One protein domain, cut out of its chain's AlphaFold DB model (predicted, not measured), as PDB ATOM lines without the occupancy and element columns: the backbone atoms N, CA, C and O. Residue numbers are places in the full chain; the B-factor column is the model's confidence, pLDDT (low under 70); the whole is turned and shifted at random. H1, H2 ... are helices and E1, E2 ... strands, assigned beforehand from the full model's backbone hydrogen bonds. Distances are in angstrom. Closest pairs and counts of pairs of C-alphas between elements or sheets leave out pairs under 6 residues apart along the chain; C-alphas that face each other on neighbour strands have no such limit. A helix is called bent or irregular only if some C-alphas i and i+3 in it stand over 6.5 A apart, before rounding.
ATOM      1  N   LEU A   3       2.475 -18.653  13.833       91.38
ATOM      2  CA  LEU A   3       3.265 -19.444  12.897       91.38
ATOM      3  C   LEU A   3       3.806 -20.631  13.685       91.38
ATOM      4  O   LEU A   3       4.314 -20.425  14.781       91.38
ATOM      5  N   PHE A   4       3.676 -21.847  13.176       93.12
ATOM      6  CA  PHE A   4       4.104 -23.046  13.889       93.12
ATOM      7  C   PHE A   4       4.651 -24.087  12.918       93.12
ATOM      8  O   PHE A   4       4.321 -24.065  11.731       93.12
ATOM      9  N   THR A   5       5.514 -24.962  13.425       92.81
ATOM     10  CA  THR A   5       6.003 -26.134  12.698       92.81
ATOM     11  C   THR A   5       4.905 -27.189  12.583       92.81
ATOM     12  O   THR A   5       3.989 -27.238  13.399       92.81
ATOM     13  N   ALA A   6       4.982 -28.027  11.553       90.12
ATOM     14  CA  ALA A   6       4.144 -29.210  11.425       90.12
ATOM     15  C   ALA A   6       5.020 -30.385  10.982       90.12
ATOM     16  O   ALA A   6       5.732 -30.271   9.981       90.12
ATOM     17  N   GLY A   7       4.969 -31.489  11.726       88.25
ATOM     18  CA  GLY A   7       5.800 -32.675  11.521       88.25
ATOM     19  C   GLY A   7       7.089 -32.680  12.348       88.25
ATOM     20  O   GLY A   7       7.893 -33.597  12.204       88.25
ATOM     21  N   LEU A   8       7.312 -31.704  13.238       88.00
ATOM     22  CA  LEU A   8       8.459 -31.739  14.155       88.00
ATOM     23  C   LEU A   8       8.321 -32.897  15.152       88.00
ATOM     24  O   LEU A   8       9.315 -33.540  15.498       88.00
ATOM     25  N   SER A   9       7.083 -33.219  15.541       85.25
ATOM     26  CA  SER A   9       6.753 -34.386  16.364       85.25
ATOM     27  C   SER A   9       7.061 -35.725  15.691       85.25
ATOM     28  O   SER A   9       7.171 -36.734  16.379       85.25
ATOM     29  N   ASP A  10       7.213 -35.752  14.364       84.25
ATOM     30  CA  ASP A  10       7.608 -36.961  13.631       84.25
ATOM     31  C   ASP A  10       9.137 -37.151  13.642       84.25
ATOM     32  O   ASP A  10       9.640 -38.250  13.404       84.25
ATOM     33  N   LEU A  11       9.887 -36.076  13.925       78.06
ATOM     34  CA  LEU A  11      11.354 -36.039  13.956       78.06
ATOM     35  C   LEU A  11      11.928 -36.172  15.378       78.06
ATOM     36  O   LEU A  11      13.097 -36.516  15.543       78.06
ATOM     37  N   GLY A  12      11.122 -35.897  16.404       68.50
ATOM     38  CA  GLY A  12      11.514 -35.888  17.813       68.50
ATOM     39  C   GLY A  12      10.310 -36.057  18.746       68.50
ATOM     40  O   GLY A  12       9.200 -36.287  18.285       68.50
ATOM     41  N   PRO A  13      10.479 -35.987  20.076       66.44
ATOM     42  CA  PRO A  13       9.398 -36.312  21.004       66.44
ATOM     43  C   PRO A  13       8.260 -35.279  20.959       66.44
ATOM     44  O   PRO A  13       8.409 -34.185  21.501       66.44
ATOM     45  N   GLY A  14       7.128 -35.651  20.350       80.25
ATOM     46  CA  GLY A  14       5.772 -35.144  20.627       80.25
ATOM     47  C   GLY A  14       5.591 -33.626  20.720       80.25
ATOM     48  O   GLY A  14       4.713 -33.172  21.447       80.25
ATOM     49  N   THR A  15       6.426 -32.826  20.056       87.56
ATOM     50  CA  THR A  15       6.469 -31.372  20.255       87.56
ATOM     51  C   THR A  15       6.490 -30.643  18.926       87.56
ATOM     52  O   THR A  15       7.291 -30.958  18.053       87.56
ATOM     53  N   GLU A  16       5.653 -29.619  18.819       92.94
ATOM     54  CA  GLU A  16       5.710 -28.597  17.781       92.94
ATOM     55  C   GLU A  16       6.126 -27.263  18.398       92.94
ATOM     56  O   GLU A  16       5.892 -26.994  19.581       92.94
ATOM     57  N   VAL A  17       6.732 -26.399  17.589       94.81
ATOM     58  CA  VAL A  17       7.217 -25.093  18.026       94.81
ATOM     59  C   VAL A  17       6.474 -23.987  17.290       94.81
ATOM     60  O   VAL A  17       6.283 -24.037  16.077       94.81
ATOM     61  N   ALA A  18       6.059 -22.962  18.032       95.25
ATOM     62  CA  ALA A  18       5.307 -21.825  17.524       95.25
ATOM     63  C   ALA A  18       5.974 -20.482  17.823       95.25
ATOM     64  O   ALA A  18       6.677 -20.304  18.813       95.25
ATOM     65  N   LEU A  19       5.656 -19.493  16.998       94.88
ATOM     66  CA  LEU A  19       5.945 -18.080  17.181       94.88
ATOM     67  C   LEU A  19       4.646 -17.293  17.069       94.88
ATOM     68  O   LEU A  19       3.834 -17.503  16.161       94.88
ATOM     69  N   VAL A  20       4.476 -16.316  17.956       93.31
ATOM     70  CA  VAL A  20       3.412 -15.330  17.799       93.31
ATOM     71  C   VAL A  20       3.967 -14.149  17.021       93.31
ATOM     72  O   VAL A  20       4.930 -13.502  17.426       93.31
ATOM     73  N   LEU A  21       3.344 -13.856  15.889       89.81
ATOM     74  CA  LEU A  21       3.703 -12.739  15.034       89.81
ATOM     75  C   LEU A  21       2.684 -11.600  15.205       89.81
ATOM     76  O   LEU A  21       1.467 -11.847  15.247       89.81
ATOM     77  N   PRO A  22       3.138 -10.342  15.303       85.12
ATOM     78  CA  PRO A  22       2.258  -9.178  15.241       85.12
ATOM     79  C   PRO A  22       1.527  -9.124  13.888       85.12
ATOM     80  O   PRO A  22       2.020  -9.614  12.876       85.12
ATOM     81  N   GLY A  23       0.326  -8.538  13.884       71.44
ATOM     82  CA  GLY A  23      -0.593  -8.548  12.736       71.44
ATOM     83  C   GLY A  23       0.007  -8.160  11.373       71.44
ATOM     84  O   GLY A  23      -0.298  -8.852  10.410       71.44
ATOM     85  N   PRO A  24       0.868  -7.128  11.258       72.44
ATOM     86  CA  PRO A  24       1.395  -6.694   9.966       72.44
ATOM     87  C   PRO A  24       2.784  -7.265   9.618       72.44
ATOM     88  O   PRO A  24       3.565  -6.602   8.941       72.44
ATOM     89  N   TRP A  25       3.149  -8.464  10.092       76.50
ATOM     90  CA  TRP A  25       4.473  -9.027   9.782       76.50
ATOM     91  C   TRP A  25       4.678  -9.219   8.267       76.50
ATOM     92  O   TRP A  25       3.801  -9.739   7.576       76.50
ATOM     93  N   ALA A  26       5.854  -8.824   7.761       69.81
ATOM     94  CA  ALA A  26       6.159  -8.759   6.327       69.81
ATOM     95  C   ALA A  26       6.043 -10.103   5.591       69.81
ATOM     96  O   ALA A  26       5.719 -10.105   4.410       69.81
ATOM     97  N   LEU A  27       6.199 -11.226   6.301       69.12
ATOM     98  CA  LEU A  27       5.972 -12.587   5.790       69.12
ATOM     99  C   LEU A  27       4.621 -12.750   5.069       69.12
ATOM    100  O   LEU A  27       4.521 -13.549   4.147       69.12
ATOM    101  N   LEU A  28       3.589 -11.995   5.462       63.16
ATOM    102  CA  LEU A  28       2.278 -12.040   4.803       63.16
ATOM    103  C   LEU A  28       2.221 -11.298   3.462       63.16
ATOM    104  O   LEU A  28       1.268 -11.486   2.711       63.16
ATOM    105  N   ASN A  29       3.202 -10.442   3.176       62.12
ATOM    106  CA  ASN A  29       3.189  -9.535   2.032       62.12
ATOM    107  C   ASN A  29       4.314  -9.848   1.036       62.12
ATOM    108  O   ASN A  29       4.053  -9.912  -0.162       62.12
ATOM    109  N   THR A  30       5.539 -10.076   1.524       60.19
ATOM    110  CA  THR A  30       6.714 -10.378   0.696       60.19
ATOM    111  C   THR A  30       7.730 -11.161   1.531       60.19
ATOM    112  O   THR A  30       8.196 -10.659   2.554       60.19
ATOM    113  N   TYR A  31       8.097 -12.382   1.118       59.19
ATOM    114  CA  TYR A  31       9.295 -13.038   1.658       59.19
ATOM    115  C   TYR A  31      10.513 -12.346   1.041       59.19
ATOM    116  O   TYR A  31      10.745 -12.428  -0.165       59.19
ATOM    117  N   ASP A  32      11.221 -11.583   1.862       60.59
ATOM    118  CA  ASP A  32      12.216 -10.606   1.430       60.59
ATOM    119  C   ASP A  32      13.624 -11.158   1.704       60.59
ATOM    120  O   ASP A  32      14.298 -10.695   2.613       60.59
ATOM    121  N   ALA A  33      14.009 -12.194   0.945       69.00
ATOM    122  CA  ALA A  33      15.296 -12.916   0.966       69.00
ATOM    123  C   ALA A  33      15.683 -13.659   2.270       69.00
ATOM    124  O   ALA A  33      15.335 -13.253   3.376       69.00
ATOM    125  N   ASP A  34      16.454 -14.744   2.125       67.00
ATOM    126  CA  ASP A  34      16.993 -15.530   3.244       67.00
ATOM    127  C   ASP A  34      17.784 -14.642   4.219       67.00
ATOM    128  O   ASP A  34      18.568 -13.780   3.800       67.00
ATOM    129  N   ARG A  35      17.650 -14.902   5.527       72.31
ATOM    130  CA  ARG A  35      18.384 -14.217   6.612       72.31
ATOM    131  C   ARG A  35      18.110 -12.717   6.700       72.31
ATOM    132  O   ARG A  35      18.901 -11.963   7.268       72.31
ATOM    133  N   SER A  36      16.981 -12.277   6.167       79.94
ATOM    134  CA  SER A  36      16.424 -10.957   6.404       79.94
ATOM    135  C   SER A  36      15.702 -10.907   7.748       79.94
ATOM    136  O   SER A  36      15.198 -11.904   8.265       79.94
ATOM    137  N   ILE A  37      15.564  -9.712   8.319       79.44
ATOM    138  CA  ILE A  37      14.739  -9.529   9.524       79.44
ATOM    139  C   ILE A  37      13.275  -9.933   9.285       79.44
ATOM    140  O   ILE A  37      12.565 -10.308  10.217       79.44
ATOM    141  N   TYR A  38      12.822  -9.889   8.031       80.19
ATOM    142  CA  TYR A  38      11.471 -10.276   7.637       80.19
ATOM    143  C   TYR A  38      11.289 -11.797   7.532       80.19
ATOM    144  O   TYR A  38      10.198 -12.287   7.849       80.19
ATOM    145  N   SER A  39      12.346 -12.526   7.155       85.81
ATOM    146  CA  SER A  39      12.379 -13.992   7.084       85.81
ATOM    147  C   SER A  39      12.716 -14.650   8.423       85.81
ATOM    148  O   SER A  39      12.423 -15.829   8.587       85.81
ATOM    149  N   PHE A  40      13.235 -13.893   9.404       90.12
ATOM    150  CA  PHE A  40      13.665 -14.404  10.715       90.12
ATOM    151  C   PHE A  40      12.750 -15.476  11.335       90.12
ATOM    152  O   PHE A  40      13.283 -16.489  11.783       90.12
ATOM    153  N   PRO A  41      11.405 -15.328  11.384       91.94
ATOM    154  CA  PRO A  41      10.555 -16.358  11.975       91.94
ATOM    155  C   PRO A  41      10.638 -17.706  11.257       91.94
ATOM    156  O   PRO A  41      10.552 -18.732  11.916       91.94
ATOM    157  N   ILE A  42      10.791 -17.705   9.933       91.31
ATOM    158  CA  ILE A  42      10.922 -18.925   9.130       91.31
ATOM    159  C   ILE A  42      12.314 -19.516   9.331       91.31
ATOM    160  O   ILE A  42      12.415 -20.657   9.768       91.31
ATOM    161  N   ASP A  43      13.360 -18.710   9.143       92.38
ATOM    162  CA  ASP A  43      14.754 -19.160   9.261       92.38
ATOM    163  C   ASP A  43      15.049 -19.737  10.663       92.38
ATOM    164  O   ASP A  43      15.790 -20.707  10.824       92.38
ATOM    165  N   LEU A  44      14.433 -19.163  11.703       95.62
ATOM    166  CA  LEU A  44      14.506 -19.681  13.066       95.62
ATOM    167  C   LEU A  44      13.828 -21.049  13.206       95.62
ATOM    168  O   LEU A  44      14.399 -21.944  13.828       95.62
ATOM    169  N   LEU A  45      12.607 -21.211  12.688       94.94
ATOM    170  CA  LEU A  45      11.885 -22.482  12.787       94.94
ATOM    171  C   LEU A  45      12.571 -23.582  11.969       94.94
ATOM    172  O   LEU A  45      12.600 -24.725  12.418       94.94
ATOM    173  N   GLU A  46      13.192 -23.239  10.840       93.69
ATOM    174  CA  GLU A  46      14.051 -24.153  10.081       93.69
ATOM    175  C   GLU A  46      15.247 -24.620  10.919       93.69
ATOM    176  O   GLU A  46      15.462 -25.824  11.049       93.69
ATOM    177  N   ARG A  47      15.966 -23.709  11.592       95.25
ATOM    178  CA  ARG A  47      17.078 -24.088  12.490       95.25
ATOM    179  C   ARG A  47      16.627 -24.954  13.660       95.25
ATOM    180  O   ARG A  47      17.326 -25.886  14.049       95.25
ATOM    181  N   VAL A  48      15.454 -24.680  14.224       94.94
ATOM    182  CA  VAL A  48      14.871 -25.533  15.268       94.94
ATOM    183  C   VAL A  48      14.545 -26.923  14.720       94.94
ATOM    184  O   VAL A  48      14.856 -27.916  15.376       94.94
ATOM    185  N   ALA A  49      13.981 -27.014  13.515       93.38
ATOM    186  CA  ALA A  49      13.715 -28.293  12.866       93.38
ATOM    187  C   ALA A  49      15.006 -29.080  12.599       93.38
ATOM    188  O   ALA A  49      15.062 -30.274  12.891       93.38
ATOM    189  N   GLU A  50      16.068 -28.416  12.139       93.75
ATOM    190  CA  GLU A  50      17.394 -29.021  11.963       93.75
ATOM    191  C   GLU A  50      17.975 -29.540  13.287       93.75
ATOM    192  O   GLU A  50      18.481 -30.664  13.332       93.75
ATOM    193  N   ARG A  51      17.859 -28.772  14.386       93.62
ATOM    194  CA  ARG A  51      18.265 -29.222  15.730       93.62
ATOM    195  C   ARG A  51      17.555 -30.522  16.109       93.62
ATOM    196  O   ARG A  51      18.210 -31.473  16.536       93.62
ATOM    197  N   VAL A  52      16.232 -30.563  15.953       92.62
ATOM    198  CA  VAL A  52      15.419 -31.733  16.319       92.62
ATOM    199  C   VAL A  52      15.721 -32.929  15.420       92.62
ATOM    200  O   VAL A  52      15.925 -34.026  15.931       92.62
ATOM    201  N   ALA A  53      15.865 -32.723  14.109       90.56
ATOM    202  CA  ALA A  53      16.293 -33.766  13.177       90.56
ATOM    203  C   ALA A  53      17.689 -34.326  13.523       90.56
ATOM    204  O   ALA A  53      17.961 -35.507  13.309       90.56
ATOM    205  N   GLY A  54      18.565 -33.497  14.099       91.88
ATOM    206  CA  GLY A  54      19.861 -33.894  14.658       91.88
ATOM    207  C   GLY A  54      19.790 -34.612  16.014       91.88
ATOM    208  O   GLY A  54      20.831 -34.967  16.568       91.88
ATOM    209  N   GLY A  55      18.590 -34.829  16.560       90.25
ATOM    210  CA  GLY A  55      18.344 -35.512  17.831       90.25
ATOM    211  C   GLY A  55      18.254 -34.597  19.053       90.25
ATOM    212  O   GLY A  55      18.148 -35.100  20.176       90.25
ATOM    213  N   ALA A  56      18.293 -33.271  18.879       91.19
ATOM    214  CA  ALA A  56      18.045 -32.347  19.981       91.19
ATOM    215  C   ALA A  56      16.572 -32.394  20.414       91.19
ATOM    216  O   ALA A  56      15.674 -32.721  19.640       91.19
ATOM    217  N   ARG A  57      16.317 -32.027  21.668       90.44
ATOM    218  CA  ARG A  57      14.967 -31.842  22.207       90.44
ATOM    219  C   ARG A  57      14.781 -30.378  22.566       90.44
ATOM    220  O   ARG A  57      15.740 -29.742  22.993       90.44
ATOM    221  N   ILE A  58      13.567 -29.873  22.368       91.81
ATOM    222  CA  ILE A  58      13.150 -28.554  22.839       91.81
ATOM    223  C   ILE A  58      12.127 -28.783  23.942       91.81
ATOM    224  O   ILE A  58      11.094 -29.408  23.708       91.81
ATOM    225  N   GLU A  59      12.427 -28.298  25.138       92.25
ATOM    226  CA  GLU A  59      11.603 -28.469  26.329       92.25
ATOM    227  C   GLU A  59      11.076 -27.122  26.836       92.25
ATOM    228  O   GLU A  59      11.600 -26.042  26.551       92.25
ATOM    229  N   ALA A  60       9.997 -27.173  27.614       93.25
ATOM    230  CA  ALA A  60       9.439 -25.990  28.247       93.25
ATOM    231  C   ALA A  60      10.477 -25.326  29.174       93.25
ATOM    232  O   ALA A  60      11.033 -25.954  30.073       93.25
ATOM    233  N   GLY A  61      10.710 -24.029  28.976       95.38
ATOM    234  CA  GLY A  61      11.709 -23.245  29.699       95.38
ATOM    235  C   GLY A  61      13.067 -23.130  29.003       95.38
ATOM    236  O   GLY A  61      13.878 -22.316  29.456       95.38
ATOM    237  N   ASP A  62      13.299 -23.858  27.905       96.06
ATOM    238  CA  ASP A  62      14.529 -23.735  27.119       96.06
ATOM    239  C   ASP A  62      14.731 -22.317  26.592       96.06
ATOM    240  O   ASP A  62      13.779 -21.602  26.265       96.06
ATOM    241  N   LEU A  63      16.000 -21.917  26.500       97.62
ATOM    242  CA  LEU A  63      16.413 -20.622  25.980       97.62
ATOM    243  C   LEU A  63      17.167 -20.794  24.667       97.62
ATOM    244  O   LEU A  63      18.182 -21.481  24.620       97.62
ATOM    245  N   LEU A  64      16.713 -20.087  23.637       97.75
ATOM    246  CA  LEU A  64      17.445 -19.892  22.391       97.75
ATOM    247  C   LEU A  64      18.052 -18.493  22.418       97.75
ATOM    248  O   LEU A  64      17.354 -17.517  22.728       97.75
ATOM    249  N   ALA A  65      19.341 -18.381  22.106       96.38
ATOM    250  CA  ALA A  65      20.065 -17.119  22.179       96.38
ATOM    251  C   ALA A  65      20.686 -16.732  20.828       96.38
ATOM    252  O   ALA A  65      21.177 -17.598  20.109       96.38
ATOM    253  N   PRO A  66      20.811 -15.424  20.525       95.19
ATOM    254  CA  PRO A  66      21.587 -14.958  19.373       95.19
ATOM    255  C   PRO A  66      23.065 -15.361  19.405       95.19
ATOM    256  O   PRO A  66      23.756 -15.237  18.405       95.19
ATOM    257  N   ALA A  67      23.581 -15.775  20.564       94.88
ATOM    258  CA  ALA A  67      24.957 -16.234  20.709       94.88
ATOM    259  C   ALA A  67      25.123 -17.740  20.442       94.88
ATOM    260  O   ALA A  67      26.260 -18.213  20.411       94.88
ATOM    261  N   ASP A  68      24.029 -18.490  20.271       96.50
ATOM    262  CA  ASP A  68      24.103 -19.904  19.911       96.50
ATOM    263  C   ASP A  68      24.727 -20.019  18.518       96.50
ATOM    264  O   ASP A  68      24.332 -19.310  17.593       96.50
ATOM    265  N   ALA A  69      25.730 -20.886  18.359       95.94
ATOM    266  CA  ALA A  69      26.562 -20.918  17.152       95.94
ATOM    267  C   ALA A  69      25.757 -21.158  15.862       95.94
ATOM    268  O   ALA A  69      26.086 -20.616  14.811       95.94
ATOM    269  N   ASP A  70      24.690 -21.939  15.963       94.88
ATOM    270  CA  ASP A  70      23.757 -22.286  14.896       94.88
ATOM    271  C   ASP A  70      22.552 -21.334  14.808       94.88
ATOM    272  O   ASP A  70      21.631 -21.602  14.050       94.88
ATOM    273  N   LEU A  71      22.521 -20.235  15.562       96.44
ATOM    274  CA  LEU A  71      21.518 -19.168  15.426       96.44
ATOM    275  C   LEU A  71      22.155 -17.778  15.264       96.44
ATOM    276  O   LEU A  71      21.439 -16.790  15.078       96.44
ATOM    277  N   ALA A  72      23.482 -17.683  15.367       94.94
ATOM    278  CA  ALA A  72      24.224 -16.423  15.392       94.94
ATOM    279  C   ALA A  72      24.174 -15.644  14.073       94.94
ATOM    280  O   ALA A  72      24.424 -14.440  14.050       94.94
ATOM    281  N   ASP A  73      23.856 -16.326  12.979       93.62
ATOM    282  CA  ASP A  73      23.718 -15.776  11.635       93.62
ATOM    283  C   ASP A  73      22.285 -15.348  11.286       93.62
ATOM    284  O   ASP A  73      22.067 -14.801  10.203       93.62
ATOM    285  N   LEU A  74      21.312 -15.582  12.171       93.06
ATOM    286  CA  LEU A  74      19.926 -15.167  11.963       93.06
ATOM    287  C   LEU A  74      19.749 -13.661  12.210       93.06
ATOM    288  O   LEU A  74      20.389 -13.066  13.080       93.06
ATOM    289  N   ALA A  75      18.817 -13.034  11.492       90.88
ATOM    290  CA  ALA A  75      18.491 -11.617  11.658       90.88
ATOM    291  C   ALA A  75      17.540 -11.371  12.843       90.88
ATOM    292  O   ALA A  75      16.374 -11.012  12.674       90.88
ATOM    293  N   TRP A  76      18.045 -11.579  14.060       92.31
ATOM    294  CA  TRP A  76      17.277 -11.416  15.295       92.31
ATOM    295  C   TRP A  76      16.599 -10.037  15.400       92.31
ATOM    296  O   TRP A  76      17.258  -9.013  15.186       92.31
ATOM    297  N   PRO A  77      15.311  -9.968  15.798       90.25
ATOM    298  CA  PRO A  77      14.632  -8.697  16.003       90.25
ATOM    299  C   PRO A  77      15.311  -7.852  17.085       90.25
ATOM    300  O   PRO A  77      15.749  -8.361  18.122       90.25
ATOM    301  N   GLU A  78      15.356  -6.535  16.871       87.38
ATOM    302  CA  GLU A  78      16.037  -5.612  17.780       87.38
ATOM    303  C   GLU A  78      15.520  -5.746  19.223       87.38
ATOM    304  O   GLU A  78      14.318  -5.755  19.501       87.38
ATOM    305  N   GLY A  79      16.454  -5.838  20.170       90.38
ATOM    306  CA  GLY A  79      16.148  -5.911  21.594       90.38
ATOM    307  C   GLY A  79      15.725  -7.293  22.093       90.38
ATOM    308  O   GLY A  79      15.660  -7.467  23.312       90.38
ATOM    309  N   VAL A  80      15.498  -8.280  21.218       94.50
ATOM    310  CA  VAL A  80      15.334  -9.682  21.632       94.50
ATOM    311  C   VAL A  80      16.682 -10.206  22.114       94.50
ATOM    312  O   VAL A  80      17.675 -10.176  21.395       94.50
ATOM    313  N   ARG A  81      16.730 -10.654  23.371       94.69
ATOM    314  CA  ARG A  81      17.948 -11.200  23.990       94.69
ATOM    315  C   ARG A  81      17.936 -12.719  24.034       94.69
ATOM    316  O   ARG A  81      18.995 -13.325  23.967       94.69
ATOM    317  N   TYR A  82      16.746 -13.288  24.198       97.44
ATOM    318  CA  TYR A  82      16.481 -14.719  24.191       97.44
ATOM    319  C   TYR A  82      15.077 -14.956  23.646       97.44
ATOM    320  O   TYR A  82      14.211 -14.081  23.760       97.44
ATOM    321  N   LEU A  83      14.846 -16.158  23.141       98.12
ATOM    322  CA  LEU A  83      13.516 -16.742  23.050       98.12
ATOM    323  C   LEU A  83      13.408 -17.828  24.108       98.12
ATOM    324  O   LEU A  83      14.317 -18.641  24.236       98.12
ATOM    325  N   ILE A  84      12.326 -17.810  24.879       98.00
ATOM    326  CA  ILE A  84      12.028 -18.854  25.857       98.00
ATOM    327  C   ILE A  84      10.909 -19.742  25.323       98.00
ATOM    328  O   ILE A  84       9.888 -19.217  24.882       98.00
ATOM    329  N   ALA A  85      11.093 -21.059  25.348       97.00
ATOM    330  CA  ALA A  85      10.056 -22.016  24.987       97.00
ATOM    331  C   ALA A  85       8.996 -22.073  26.093       97.00
ATOM    332  O   ALA A  85       9.313 -22.326  27.254       97.00
ATOM    333  N   VAL A  86       7.740 -21.793  25.752       96.38
ATOM    334  CA  VAL A  86       6.627 -21.700  26.701       96.38
ATOM    335  C   VAL A  86       5.555 -22.715  26.358       96.38
ATOM    336  O   VAL A  86       4.944 -22.632  25.295       96.38
ATOM    337  N   ASP A  87       5.273 -23.613  27.297       93.06
ATOM    338  CA  ASP A  87       4.051 -24.417  27.290       93.06
ATOM    339  C   ASP A  87       2.866 -23.516  27.674       93.06
ATOM    340  O   ASP A  87       2.569 -23.286  28.855       93.06
ATOM    341  N   GLN A  88       2.271 -22.886  26.657       87.38
ATOM    342  CA  GLN A  88       1.216 -21.898  26.840       87.38
ATOM    343  C   GLN A  88      -0.075 -22.592  27.288       87.38
ATOM    344  O   GLN A  88      -0.648 -23.411  26.572       87.38
ATOM    345  N   GLN A  89      -0.580 -22.197  28.453       84.69
ATOM    346  CA  GLN A  89      -1.903 -22.574  28.923       84.69
ATOM    347  C   GLN A  89      -2.939 -21.699  28.232       84.69
ATOM    348  O   GLN A  89      -3.100 -20.509  28.518       84.69
ATOM    349  N   TRP A  90      -3.642 -22.313  27.298       72.19
ATOM    350  CA  TRP A  90      -4.783 -21.704  26.648       72.19
ATOM    351  C   TRP A  90      -5.971 -21.741  27.608       72.19
ATOM    352  O   TRP A  90      -6.161 -22.760  28.274       72.19
ATOM    353  N   PRO A  91      -6.768 -20.660  27.707       67.44
ATOM    354  CA  PRO A  91      -8.043 -20.735  28.402       67.44
ATOM    355  C   PRO A  91      -8.817 -21.919  27.827       67.44
ATOM    356  O   PRO A  91      -8.960 -22.006  26.606       67.44
ATOM    357  N   GLU A  92      -9.250 -22.847  28.679       60.88
ATOM    358  CA  GLU A  92     -10.100 -23.943  28.234       60.88
ATOM    359  C   GLU A  92     -11.354 -23.329  27.616       60.88
ATOM    360  O   GLU A  92     -12.175 -22.723  28.308       60.88
ATOM    361  N   ILE A 106       0.484 -34.135  21.090       81.94
ATOM    362  CA  ILE A 106       1.445 -33.140  20.617       81.94
ATOM    363  C   ILE A 106       1.379 -31.897  21.508       81.94
ATOM    364  O   ILE A 106       0.346 -31.229  21.615       81.94
ATOM    365  N   THR A 107       2.513 -31.542  22.107       87.75
ATOM    366  CA  THR A 107       2.687 -30.297  22.861       87.75
ATOM    367  C   THR A 107       3.099 -29.169  21.921       87.75
ATOM    368  O   THR A 107       4.043 -29.311  21.150       87.75
ATOM    369  N   LEU A 108       2.429 -28.017  21.998       91.06
ATOM    370  CA  LEU A 108       2.812 -26.822  21.242       91.06
ATOM    371  C   LEU A 108       3.581 -25.845  22.139       91.06
ATOM    372  O   LEU A 108       2.983 -25.143  22.958       91.06
ATOM    373  N   LEU A 109       4.898 -25.751  21.953       94.62
ATOM    374  CA  LEU A 109       5.745 -24.799  22.671       94.62
ATOM    375  C   LEU A 109       5.833 -23.472  21.915       94.62
ATOM    376  O   LEU A 109       6.322 -23.400  20.791       94.62
ATOM    377  N   THR A 110       5.410 -22.384  22.548       96.50
ATOM    378  CA  THR A 110       5.535 -21.034  21.987       96.50
ATOM    379  C   THR A 110       6.875 -20.411  22.364       96.50
ATOM    380  O   THR A 110       7.151 -20.197  23.541       96.50
ATOM    381  N   LEU A 111       7.693 -20.044  21.380       97.75
ATOM    382  CA  LEU A 111       8.913 -19.266  21.576       97.75
ATOM    383  C   LEU A 111       8.570 -17.793  21.836       97.75
ATOM    384  O   LEU A 111       8.214 -17.041  20.927       97.75
ATOM    385  N   ALA A 112       8.686 -17.371  23.092       97.00
ATOM    386  CA  ALA A 112       8.351 -16.023  23.536       97.00
ATOM    387  C   ALA A 112       9.603 -15.134  23.665       97.00
ATOM    388  O   ALA A 112      10.602 -15.560  24.249       97.00
ATOM    389  N   PRO A 113       9.580 -13.877  23.187       96.81
ATOM    390  CA  PRO A 113      10.743 -13.000  23.248       96.81
ATOM    391  C   PRO A 113      10.990 -12.469  24.659       96.81
ATOM    392  O   PRO A 113      10.110 -11.922  25.328       96.81
ATOM    393  N   VAL A 114      12.248 -12.529  25.082       96.50
ATOM    394  CA  VAL A 114      12.739 -11.873  26.291       96.50
ATOM    395  C   VAL A 114      13.560 -10.651  25.895       96.50
ATOM    396  O   VAL A 114      14.681 -10.763  25.402       96.50
ATOM    397  N   THR A 115      13.008  -9.461  26.143       94.31
ATOM    398  CA  THR A 115      13.638  -8.175  25.784       94.31
ATOM    399  C   THR A 115      14.224  -7.420  26.980       94.31
ATOM    400  O   THR A 115      14.998  -6.471  26.831       94.31
ATOM    401  N   ALA A 116      13.886  -7.839  28.203       92.00
ATOM    402  CA  ALA A 116      14.321  -7.167  29.419       92.00
ATOM    403  C   ALA A 116      15.843  -7.284  29.612       92.00
ATOM    404  O   ALA A 116      16.384  -8.377  29.761       92.00
ATOM    405  N   LYS A 117      16.541  -6.144  29.703       89.25
ATOM    406  CA  LYS A 117      17.997  -6.093  29.954       89.25
ATOM    407  C   LYS A 117      18.408  -6.705  31.298       89.25
ATOM    408  O   LYS A 117      19.546  -7.125  31.450       89.25
ATOM    409  N   THR A 118      17.491  -6.737  32.261       90.62
ATOM    410  CA  THR A 118      17.690  -7.298  33.606       90.62
ATOM    411  C   THR A 118      17.426  -8.802  33.680       90.62
ATOM    412  O   THR A 118      17.546  -9.395  34.756       90.62
ATOM    413  N   PHE A 119      17.024  -9.427  32.568       93.69
ATOM    414  CA  PHE A 119      16.872 -10.871  32.507       93.69
ATOM    415  C   PHE A 119      18.234 -11.563  32.584       93.69
ATOM    416  O   PHE A 119      19.228 -11.107  32.019       93.69
ATOM    417  N   THR A 120      18.250 -12.706  33.259       92.81
ATOM    418  CA  THR A 120      19.393 -13.613  33.345       92.81
ATOM    419  C   THR A 120      18.884 -15.038  33.144       92.81
ATOM    420  O   THR A 120      17.809 -15.321  33.678       92.81
ATOM    421  N   PRO A 121      19.647 -15.958  32.527       93.19
ATOM    422  CA  PRO A 121      19.213 -17.345  32.327       93.19
ATOM    423  C   PRO A 121      18.739 -18.062  33.602       93.19
ATOM    424  O   PRO A 121      17.807 -18.850  33.563       93.19
ATOM    425  N   LYS A 122      19.278 -17.699  34.775       93.06
ATOM    426  CA  LYS A 122      18.827 -18.219  36.082       93.06
ATOM    427  C   LYS A 122      17.354 -17.930  36.413       93.06
ATOM    428  O   LYS A 122      16.806 -18.558  37.304       93.06
ATOM    429  N   ARG A 123      16.730 -16.966  35.731       92.44
ATOM    430  CA  ARG A 123      15.314 -16.586  35.876       92.44
ATOM    431  C   ARG A 123      14.429 -17.191  34.780       92.44
ATOM    432  O   ARG A 123      13.285 -16.758  34.639       92.44
ATOM    433  N   ALA A 124      14.951 -18.123  33.978       93.50
ATOM    434  CA  ALA A 124      14.204 -18.758  32.896       93.50
ATOM    435  C   ALA A 124      12.942 -19.441  33.428       93.50
ATOM    436  O   ALA A 124      11.862 -19.101  32.969       93.50
ATOM    437  N   ALA A 125      13.057 -20.276  34.465       93.56
ATOM    438  CA  ALA A 125      11.920 -20.984  35.062       93.56
ATOM    439  C   ALA A 125      10.801 -20.034  35.540       93.56
ATOM    440  O   ALA A 125       9.651 -20.176  35.132       93.56
ATOM    441  N   ASP A 126      11.141 -19.000  36.317       94.50
ATOM    442  CA  ASP A 126      10.162 -18.002  36.781       94.50
ATOM    443  C   ASP A 126       9.519 -17.235  35.615       94.50
ATOM    444  O   ASP A 126       8.343 -16.860  35.643       94.50
ATOM    445  N   THR A 127      10.314 -16.947  34.580       94.88
ATOM    446  CA  THR A 127       9.841 -16.229  33.395       94.88
ATOM    447  C   THR A 127       8.917 -17.108  32.565       94.88
ATOM    448  O   THR A 127       7.870 -16.613  32.157       94.88
ATOM    449  N   HIS A 128       9.277 -18.377  32.370       95.50
ATOM    450  CA  HIS A 128       8.468 -19.400  31.724       95.50
ATOM    451  C   HIS A 128       7.099 -19.477  32.390       95.50
ATOM    452  O   HIS A 128       6.102 -19.184  31.739       95.50
ATOM    453  N   GLU A 129       7.058 -19.736  33.701       94.62
ATOM    454  CA  GLU A 129       5.806 -19.924  34.439       94.62
ATOM    455  C   GLU A 129       4.879 -18.708  34.313       94.62
ATOM    456  O   GLU A 129       3.691 -18.828  34.023       94.62
ATOM    457  N   ARG A 130       5.442 -17.501  34.411       93.94
ATOM    458  CA  ARG A 130       4.683 -16.255  34.242       93.94
ATOM    459  C   ARG A 130       4.171 -16.039  32.812       93.94
ATOM    460  O   ARG A 130       3.231 -15.266  32.618       93.94
ATOM    461  N   LEU A 131       4.824 -16.622  31.810       94.94
ATOM    462  CA  LEU A 131       4.430 -16.505  30.407       94.94
ATOM    463  C   LEU A 131       3.422 -17.574  29.976       94.94
ATOM    464  O   LEU A 131       2.732 -17.341  28.988       94.94
ATOM    465  N   ARG A 132       3.263 -18.675  30.722       94.25
ATOM    466  CA  ARG A 132       2.313 -19.749  30.377       94.25
ATOM    467  C   ARG A 132       0.885 -19.248  30.198       94.25
ATOM    468  O   ARG A 132       0.209 -19.663  29.273       94.25
ATOM    469  N   THR A 133       0.443 -18.315  31.035       92.12
ATOM    470  CA  THR A 133      -0.910 -17.729  30.982       92.12
ATOM    471  C   THR A 133      -0.938 -16.354  30.308       92.12
ATOM    472  O   THR A 133      -1.925 -15.617  30.387       92.12
ATOM    473  N   ALA A 134       0.161 -15.950  29.664       91.88
ATOM    474  CA  ALA A 134       0.244 -14.649  29.028       91.88
ATOM    475  C   ALA A 134      -0.635 -14.576  27.775       91.88
ATOM    476  O   ALA A 134      -0.824 -15.545  27.041       91.88
ATOM    477  N   SER A 135      -1.133 -13.372  27.493       90.62
ATOM    478  CA  SER A 135      -1.858 -13.130  26.251       90.62
ATOM    479  C   SER A 135      -0.930 -13.284  25.038       90.62
ATOM    480  O   SER A 135       0.250 -12.924  25.125       90.62
ATOM    481  N   PRO A 136      -1.454 -13.692  23.868       88.88
ATOM    482  CA  PRO A 136      -0.664 -13.786  22.639       88.88
ATOM    483  C   PRO A 136       0.097 -12.493  22.313       88.88
ATOM    484  O   PRO A 136       1.239 -12.527  21.871       88.88
ATOM    485  N   LYS A 137      -0.485 -11.324  22.622       89.56
ATOM    486  CA  LYS A 137       0.173 -10.018  22.444       89.56
ATOM    487  C   LYS A 137       1.497  -9.904  23.210       89.56
ATOM    488  O   LYS A 137       2.399  -9.215  22.750       89.56
ATOM    489  N   ARG A 138       1.604 -10.532  24.382       91.50
ATOM    490  CA  ARG A 138       2.818 -10.529  25.207       91.50
ATOM    491  C   ARG A 138       3.850 -11.560  24.742       91.50
ATOM    492  O   ARG A 138       5.029 -11.373  25.017       91.50
ATOM    493  N   LEU A 139       3.406 -12.611  24.059       93.75
ATOM    494  CA  LEU A 139       4.264 -13.638  23.460       93.75
ATOM    495  C   LEU A 139       4.724 -13.262  22.046       93.75
ATOM    496  O   LEU A 139       5.617 -13.901  21.503       93.75
ATOM    497  N   ALA A 140       4.124 -12.227  21.454       93.06
ATOM    498  CA  ALA A 140       4.446 -11.779  20.112       93.06
ATOM    499  C   ALA A 140       5.880 -11.264  19.997       93.06
ATOM    500  O   ALA A 140       6.315 -10.453  20.821       93.06
ATOM    501  N   LEU A 141       6.573 -11.672  18.927       91.94
ATOM    502  CA  LEU A 141       7.819 -11.039  18.510       91.94
ATOM    503  C   LEU A 141       7.619  -9.518  18.411       91.94
ATOM    504  O   LEU A 141       6.558  -9.061  17.959       91.94
ATOM    505  N   PRO A 142       8.608  -8.711  18.835       88.44
ATOM    506  CA  PRO A 142       8.502  -7.268  18.706       88.44
ATOM    507  C   PRO A 142       8.341  -6.897  17.229       88.44
ATOM    508  O   PRO A 142       9.071  -7.384  16.367       88.44
ATOM    509  N   TYR A 143       7.350  -6.054  16.939       72.00
ATOM    510  CA  TYR A 143       7.057  -5.628  15.576       72.00
ATOM    511  C   TYR A 143       8.185  -4.767  15.011       72.00
ATOM    512  O   TYR A 143       8.637  -3.828  15.670       72.00
ATOM    513  N   TYR A 144       8.575  -5.049  13.770       63.84
ATOM    514  CA  TYR A 144       9.498  -4.219  13.013       63.84
ATOM    515  C   TYR A 144       8.719  -3.277  12.088       63.84
ATOM    516  O   TYR A 144       7.887  -3.725  11.303       63.84
ATOM    517  N   TRP A 145       8.966  -1.968  12.189       57.94
ATOM    518  CA  TRP A 145       8.361  -0.965  11.309       57.94
ATOM    519  C   TRP A 145       9.333  -0.634  10.159       57.94
ATOM    520  O   TRP A 145      10.423  -0.128  10.447       57.94
ATOM    521  N   PRO A 146       8.971  -0.864   8.881       52.72
ATOM    522  CA  PRO A 146       9.875  -0.672   7.739       52.72
ATOM    523  C   PRO A 146      10.429   0.753   7.586       52.72
ATOM    524  O   PRO A 146      11.542   0.931   7.105       52.72
ATOM    525  N   GLU A 147       9.714   1.787   8.053       51.38
ATOM    526  CA  GLU A 147      10.144   3.192   7.890       51.38
ATOM    527  C   GLU A 147      11.378   3.582   8.731       51.38
ATOM    528  O   GLU A 147      11.811   4.735   8.697       51.38
ATOM    529  N   ARG A 148      11.967   2.645   9.487       46.81
ATOM    530  CA  ARG A 148      13.255   2.836  10.175       46.81
ATOM    531  C   ARG A 148      14.457   2.228   9.445       46.81
ATOM    532  O   ARG A 148      15.564   2.344   9.965       46.81
ATOM    533  N   VAL A 149      14.278   1.657   8.252       46.00
ATOM    534  CA  VAL A 149      15.386   1.233   7.378       46.00
ATOM    535  C   VAL A 149      15.603   2.300   6.303       46.00
ATOM    536  O   VAL A 149      14.764   2.448   5.411       46.00
TER     537      VAL A 149
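Overview. This is residues 3 to 92 and 106 to 149 of the 153 residues of an uncharacterized protein of Tessaracoccus aquimaris (UniProt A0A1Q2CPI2). A small, strongly twisted sheet of three strands has helices over both faces: H2 over E1 on one, H3 and the short H4 on the other. H1 packs on the last turns of H2, and the long stretches 21 to 39 and 54 to 81 hold no named element. The printed part has 134 residues, with H1 E1 H2 E2 E3 H3 H4 along it; the sheet, E1 E3 E2, is mixed, and so is the class, helices and strands, with under half of the residues in named elements. It is compact, radius of gyration of the C-alphas 14.3 A, spanning 38 by 33 by 32 A.

Arrangement. H1, residues 8 to 11, only grazes the sheet. E1, residues 15 to 20, is parallel to E3, residues 107 to 114, at 39 degrees; N 18 and O 109 are 2.8 A apart, within hydrogen-bond range. H2, residues 40 to 53, is over E1 at a height over the sheet of 10.2 A; its residues 49 to 53 alone touch H1, closest C-alphas Leu 11 and Ala 53, 5.5 A. E2, residues 82 to 87, is antiparallel to E3 at 148 degrees, with N 112 and O 84 2.8 A apart. H3, residues 121 to 132, is irregular, C-alphas 122 and 125 being 7.5 A apart; it is on the opposite face from H2, its closest C-alpha pair with E2 being His 128 and Val 86, 5.8 A. H4, residues 136 to 139, is on the same face as H3. O i to N i+4 pairs are within range throughout H2, and 6 of 8 in H3; H1 and H4 are too short for such a pair.

Along the chain. C-alpha 8 begins H1 at (8.459, -31.739, 14.155), and C-alpha 139 ends H4 at (4.264, -13.638, 23.460). H2 is 19.7 A long, E3 21.3 A and H3 17.2 A.

Size, cuts and confidence. Residues 93 to 105 are not printed, a gap of 16.6 A between C-alphas 92 and 106. The links E1 to H2 and H2 to E2 are long. Confidence is under 70 at residues 12 to 13, 26 to 34, 91 to 92 and 144 to 149.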